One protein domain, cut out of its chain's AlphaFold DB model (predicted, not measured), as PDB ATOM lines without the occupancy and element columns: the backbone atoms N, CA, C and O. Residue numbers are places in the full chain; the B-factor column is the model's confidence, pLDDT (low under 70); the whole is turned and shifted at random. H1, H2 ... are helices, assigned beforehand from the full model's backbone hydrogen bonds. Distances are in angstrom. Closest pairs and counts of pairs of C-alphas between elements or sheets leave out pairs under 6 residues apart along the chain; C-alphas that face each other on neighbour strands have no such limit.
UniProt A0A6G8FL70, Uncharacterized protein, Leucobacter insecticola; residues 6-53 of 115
ATOM      1  N   GLU A   6     397.288 354.676 410.883       78.44
ATOM      2  CA  GLU A   6     397.499 353.236 411.017       78.44
ATOM      3  C   GLU A   6     397.710 352.549 409.660       78.44
ATOM      4  O   GLU A   6     398.675 351.806 409.495       78.44
ATOM      5  N   TYR A   7     396.897 352.881 408.654       81.44
ATOM      6  CA  TYR A   7     397.036 352.322 407.307       81.44
ATOM      7  C   TYR A   7     398.276 352.848 406.583       81.44
ATOM      8  O   TYR A   7     398.869 352.137 405.774       81.44
ATOM      9  N   ALA A   8     398.698 354.080 406.883       83.19
ATOM     10  CA  ALA A   8     399.962 354.608 406.380       83.19
ATOM     11  C   ALA A   8     401.157 353.820 406.936       83.19
ATOM     12  O   ALA A   8     402.087 353.507 406.194       83.19
ATOM     13  N   TRP A   9     401.115 353.470 408.223       87.19
ATOM     14  CA  TRP A   9     402.156 352.668 408.856       87.19
ATOM     15  C   TRP A   9     402.159 351.216 408.371       87.19
ATOM     16  O   TRP A   9     403.227 350.651 408.147       87.19
ATOM     17  N   ASP A  10     400.989 350.612 408.166       89.19
ATOM     18  CA  ASP A  10     400.895 349.267 407.597       89.19
ATOM     19  C   ASP A  10     401.444 349.221 406.170       89.19
ATOM     20  O   ASP A  10     402.299 348.386 405.886       89.19
ATOM     21  N   ALA A  11     401.064 350.177 405.317       89.31
ATOM     22  CA  ALA A  11     401.642 350.304 403.983       89.31
ATOM     23  C   ALA A  11     403.165 350.509 404.036       89.31
ATOM     24  O   ALA A  11     403.894 349.859 403.298       89.31
ATOM     25  N   HIS A  12     403.663 351.366 404.933       90.69
ATOM     26  CA  HIS A  12     405.100 351.598 405.098       90.69
ATOM     27  C   HIS A  12     405.863 350.329 405.499       90.69
ATOM     28  O   HIS A  12     406.899 350.035 404.909       90.69
ATOM     29  N   LYS A  13     405.340 349.554 406.458       91.81
ATOM     30  CA  LYS A  13     405.938 348.274 406.861       91.81
ATOM     31  C   LYS A  13     405.926 347.259 405.725       91.81
ATOM     32  O   LYS A  13     406.940 346.614 405.523       91.81
ATOM     33  N   THR A  14     404.817 347.134 404.990       92.56
ATOM     34  CA  THR A  14     404.744 346.245 403.821       92.56
ATOM     35  C   THR A  14     405.766 346.650 402.769       92.56
ATOM     36  O   THR A  14     406.476 345.796 402.257       92.56
ATOM     37  N   LEU A  15     405.881 347.948 402.473       92.19
ATOM     38  CA  LEU A  15     406.849 348.427 401.493       92.19
ATOM     39  C   LEU A  15     408.287 348.179 401.941       92.19
ATOM     40  O   LEU A  15     409.091 347.849 401.090       92.19
ATOM     41  N   LEU A  16     408.632 348.331 403.222       91.75
ATOM     42  CA  LEU A  16     410.000 348.123 403.724       91.75
ATOM     43  C   LEU A  16     410.313 346.683 404.154       91.75
ATOM     44  O   LEU A  16     411.413 346.431 404.648       91.75
ATOM     45  N   ASP A  17     409.373 345.752 403.998       92.38
ATOM     46  CA  ASP A  17     409.613 344.340 404.276       92.38
ATOM     47  C   ASP A  17     410.703 343.814 403.322       92.38
ATOM     48  O   ASP A  17     410.549 343.960 402.107       92.38
ATOM     49  N   PRO A  18     411.804 343.221 403.824       90.44
ATOM     50  CA  PRO A  18     412.840 342.641 402.974       90.44
ATOM     51  C   PRO A  18     412.321 341.578 401.998       90.44
ATOM     52  O   PRO A  18     412.892 341.434 400.923       90.44
ATOM     53  N   ASP A  19     411.248 340.861 402.347       91.69
ATOM     54  CA  ASP A  19     410.634 339.859 401.466       91.69
ATOM     55  C   ASP A  19     409.821 340.508 400.335       91.69
ATOM     56  O   ASP A  19     409.542 339.872 399.315       91.69
ATOM     57  N   PHE A  20     409.423 341.771 400.516       93.00
ATOM     58  CA  PHE A  20     408.737 342.560 399.503       93.00
ATOM     59  C   PHE A  20     409.703 343.438 398.706       93.00
ATOM     60  O   PHE A  20     409.475 343.650 397.531       93.00
ATOM     61  N   GLN A  21     410.773 343.977 399.284       92.75
ATOM     62  CA  GLN A  21     411.683 344.865 398.554       92.75
ATOM     63  C   GLN A  21     412.368 344.137 397.380       92.75
ATOM     64  O   GLN A  21     412.993 343.095 397.590       92.75
ATOM     65  N   PRO A  22     412.315 344.684 396.149       91.69
ATOM     66  CA  PRO A  22     413.135 344.178 395.059       91.69
ATOM     67  C   PRO A  22     414.615 344.271 395.426       91.69
ATOM     68  O   PRO A  22     415.035 345.182 396.143       91.69
ATOM     69  N   GLU A  23     415.423 343.355 394.896       89.62
ATOM     70  CA  GLU A  23     416.871 343.434 395.063       89.62
ATOM     71  C   GLU A  23     417.388 344.783 394.536       89.62
ATOM     72  O   GLU A  23     416.939 345.290 393.499       89.62
ATOM     73  N   GLU A  24     418.323 345.391 395.260       85.38
ATOM     74  CA  GLU A  24     418.856 346.701 394.905       85.38
ATOM     75  C   GLU A  24     419.452 346.691 393.486       85.38
ATOM     76  O   GLU A  24     420.177 345.780 393.088       85.38
ATOM     77  N   GLY A  25     419.129 347.716 392.694       86.38
ATOM     78  CA  GLY A  25     419.565 347.814 391.299       86.38
ATOM     79  C   GLY A  25     418.750 346.970 390.311       86.38
ATOM     80  O   GLY A  25     419.051 346.991 389.116       86.38
ATOM     81  N   THR A  26     417.710 346.267 390.771       89.88
ATOM     82  CA  THR A  26     416.732 345.599 389.900       89.88
ATOM     83  C   THR A  26     415.536 346.504 389.576       89.88
ATOM     84  O   THR A  26     415.488 347.676 389.957       89.88
ATOM     85  N   GLY A  27     414.591 345.994 388.780       89.12
ATOM     86  CA  GLY A  27     413.382 346.731 388.421       89.12
ATOM     87  C   GLY A  27     412.481 346.976 389.631       89.12
ATOM     88  O   GLY A  27     412.328 346.108 390.486       89.12
ATOM     89  N   ALA A  28     411.861 348.153 389.680       89.25
ATOM     90  CA  ALA A  28     410.824 348.457 390.658       89.25
ATOM     91  C   ALA A  28     409.494 347.783 390.286       89.25
ATOM     92  O   ALA A  28     409.251 347.479 389.116       89.25
ATOM     93  N   TYR A  29     408.619 347.619 391.277       93.75
ATOM     94  CA  TYR A  29     407.241 347.196 391.045       93.75
ATOM     95  C   TYR A  29     406.459 348.198 390.201       93.75
ATOM     96  O   TYR A  29     406.646 349.413 390.309       93.75
ATOM     97  N   THR A  30     405.523 347.681 389.410       95.06
ATOM     98  CA  THR A  30     404.519 348.495 388.730       95.06
ATOM     99  C   THR A  30     403.479 349.035 389.712       95.06
ATOM    100  O   THR A  30     403.297 348.526 390.821       95.06
ATOM    101  N   ASN A  31     402.729 350.054 389.286       95.75
ATOM    102  CA  ASN A  31     401.616 350.587 390.071       95.75
ATOM    103  C   ASN A  31     400.562 349.503 390.364       95.75
ATOM    104  O   ASN A  31     400.005 349.468 391.460       95.75
ATOM    105  N   GLU A  32     400.313 348.592 389.420       96.12
ATOM    106  CA  GLU A  32     399.398 347.462 389.605       96.12
ATOM    107  C   GLU A  32     399.901 346.477 390.669       96.12
ATOM    108  O   GLU A  32     399.118 346.040 391.515       96.12
ATOM    109  N   GLU A  33     401.197 346.155 390.658       95.00
ATOM    110  CA  GLU A  33     401.826 345.261 391.636       95.00
ATOM    111  C   GLU A  33     401.800 345.867 393.046       95.00
ATOM    112  O   GLU A  33     401.422 345.190 394.005       95.00
ATOM    113  N   LEU A  34     402.089 347.166 393.171       93.88
ATOM    114  CA  LEU A  34     401.990 347.894 394.438       93.88
ATOM    115  C   LEU A  34     400.555 347.901 394.981       93.88
ATOM    116  O   LEU A  34     400.333 347.626 396.161       93.88
ATOM    117  N   ILE A  35     399.559 348.181 394.134       94.44
ATOM    118  CA  ILE A  35     398.146 348.185 394.544       94.44
ATOM    119  C   ILE A  35     397.694 346.791 394.997       94.44
ATOM    120  O   ILE A  35     396.901 346.690 395.934       94.44
ATOM    121  N   ALA A  36     398.175 345.729 394.345       93.88
ATOM    122  CA  ALA A  36     397.843 344.354 394.708       93.88
ATOM    123  C   ALA A  36     398.457 343.929 396.053       93.88
ATOM    124  O   ALA A  36     397.838 343.160 396.789       93.88
ATOM    125  N   ALA A  37     399.649 344.431 396.379       91.56
ATOM    126  CA  ALA A  37     400.367 344.085 397.602       91.56
ATOM    127  C   ALA A  37     399.899 344.865 398.842       91.56
ATOM    128  O   ALA A  37     399.993 344.366 399.963       91.56
ATOM    129  N   LEU A  38     399.402 346.091 398.661       90.00
ATOM    130  CA  LEU A  38     399.059 346.975 399.770       90.00
ATOM    131  C   LEU A  38     397.640 346.712 400.311       90.00
ATOM    132  O   LEU A  38     396.648 346.886 399.591       90.00
ATOM    133  N   PRO A  39     397.492 346.352 401.598       82.12
ATOM    134  CA  PRO A  39     396.182 346.103 402.184       82.12
ATOM    135  C   PRO A  39     395.419 347.409 402.448       82.12
ATOM    136  O   PRO A  39     395.995 348.467 402.688       82.12
ATOM    137  N   GLY A  40     394.086 347.333 402.454       83.25
ATOM    138  CA  GLY A  40     393.236 348.408 402.985       83.25
ATOM    139  C   GLY A  40     393.143 349.682 402.137       83.25
ATOM    140  O   GLY A  40     392.551 350.661 402.591       83.25
ATOM    141  N   LEU A  41     393.668 349.693 400.906       87.12
ATOM    142  CA  LEU A  41     393.532 350.853 400.023       87.12
ATOM    143  C   LEU A  41     392.052 351.135 399.711       87.12
ATOM    144  O   LEU A  41     391.273 350.222 399.424       87.12
ATOM    145  N   ASN A  42     391.665 352.409 399.728       88.88
ATOM    146  CA  ASN A  42     390.392 352.866 399.170       88.88
ATOM    147  C   ASN A  42     390.578 353.301 397.705       88.88
ATOM    148  O   ASN A  42     391.706 353.418 397.217       88.88
ATOM    149  N   ASP A  43     389.481 353.563 396.999       92.06
ATOM    150  CA  ASP A  43     389.530 353.880 395.565       92.06
ATOM    151  C   ASP A  43     390.264 355.190 395.268       92.06
ATOM    152  O   ASP A  43     390.979 355.290 394.271       92.06
ATOM    153  N   ALA A  44     390.163 356.171 396.168       91.44
ATOM    154  CA  ALA A  44     390.894 357.426 396.040       91.44
ATOM    155  C   ALA A  44     392.414 357.207 396.112       91.44
ATOM    156  O   ALA A  44     393.149 357.827 395.342       91.44
ATOM    157  N   THR A  45     392.883 356.317 396.993       89.69
ATOM    158  CA  THR A  45     394.298 355.946 397.104       89.69
ATOM    159  C   THR A  45     394.754 355.122 395.904       89.69
ATOM    160  O   THR A  45     395.824 355.395 395.372       89.69
ATOM    161  N   ARG A  46     393.943 354.170 395.418       93.31
ATOM    162  CA  ARG A  46     394.263 353.404 394.197       93.31
ATOM    163  C   ARG A  46     394.461 354.327 392.997       93.31
ATOM    164  O   ARG A  46     395.508 354.286 392.365       93.31
ATOM    165  N   SER A  47     393.504 355.218 392.746       95.38
ATOM    166  CA  SER A  47     393.599 356.209 391.665       95.38
ATOM    167  C   SER A  47     394.773 357.174 391.881       95.38
ATOM    168  O   SER A  47     395.446 357.535 390.924       95.38
ATOM    169  N   CYS A  48     395.105 357.520 393.130       94.31
ATOM    170  CA  CYS A  48     396.293 358.318 393.428       94.31
ATOM    171  C   CYS A  48     397.610 357.634 393.027       94.31
ATOM    172  O   CYS A  48     398.521 358.325 392.573       94.31
ATOM    173  N   ILE A  49     397.711 356.315 393.222       94.25
ATOM    174  CA  ILE A  49     398.877 355.517 392.822       94.25
ATOM    175  C   ILE A  49     398.927 355.417 391.296       94.25
ATOM    176  O   ILE A  49     399.940 355.763 390.704       94.25
ATOM    177  N   THR A  50     397.819 355.036 390.651       96.88
ATOM    178  CA  THR A  50     397.742 354.900 389.186       96.88
ATOM    179  C   THR A  50     398.050 356.204 388.445       96.88
ATOM    180  O   THR A  50     398.685 356.179 387.399       96.88
ATOM    181  N   GLU A  51     397.607 357.345 388.973       97.56
ATOM    182  CA  GLU A  51     397.857 358.669 388.387       97.56
ATOM    183  C   GLU A  51     399.202 359.273 388.816       97.56
ATOM    184  O   GLU A  51     399.505 360.403 388.438       97.56
ATOM    185  N   GLU A  52     399.977 358.566 389.646       96.38
ATOM    186  CA  GLU A  52     401.292 358.994 390.134       96.38
ATOM    187  C   GLU A  52     401.288 360.404 390.750       96.38
ATOM    188  O   GLU A  52     402.268 361.146 390.667       96.38
ATOM    189  N   ARG A  53     400.187 360.804 391.406       97.00
ATOM    190  CA  ARG A  53     399.958 362.216 391.791       97.00
ATOM    191  C   ARG A  53     401.060 362.814 392.667       97.00
ATOM    192  O   ARG A  53     401.282 364.022 392.634       97.00
TER     193      ARG A  53
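AT A GLANCE: This is residues 6 to 53 of the 115 residues of an uncharacterized protein of Leucobacter insecticola (UniProt A0A6G8FL70). The longest helix, H1, lies across the end of H2, while H2 and H3 meet as a V near Asn 31 and Thr 50. A long loop, residues 17 to 30, swings out from H1 and returns to H2, and its residues 22 to 28 stick out. The printed part has 48 residues with three named helices, in the order H1, H2, H3, and no named strand: all helix. It is only just compact, close to loose, with a radius of gyration of the C-alphas of 11.1 A and spans of 30 by 23 by 16 A.

HOW THE PARTS SIT: H1, residues 6 to 16, is close to but not clearly touching H2, residues 31 to 37; their closest C-alphas, of Thr 14 and Ala 37, are 7.9 A apart. Their lines are about perpendicular, at 75 degrees. H2 touches H3, residues 43 to 50, at a steep tilt of 51 degrees, opposite ways; the closest C-alphas, of Asn 31 and Thr 50, are 5.9 A apart. H1 and H3 are apart. In H1, H2 and H3 every O i to N i+4 pair is within hydrogen-bond range.

IN THESE COORDINATES: H1 runs 15.3 A from C-alpha 6 at (397.499, 353.236, 411.017). H2 measures 10.0 A; H3 measures 10.4 A and ends at C-alpha 50, (397.742, 354.900, 389.186).

THE WHOLE: The C-alphas of Gly 25 and Asp 43 are farthest apart, 30.9 A. The link H1 to H2 is long; H2 to H3 is tight. The printed part has no cut, and no printed residue is under 70 in pLDDT.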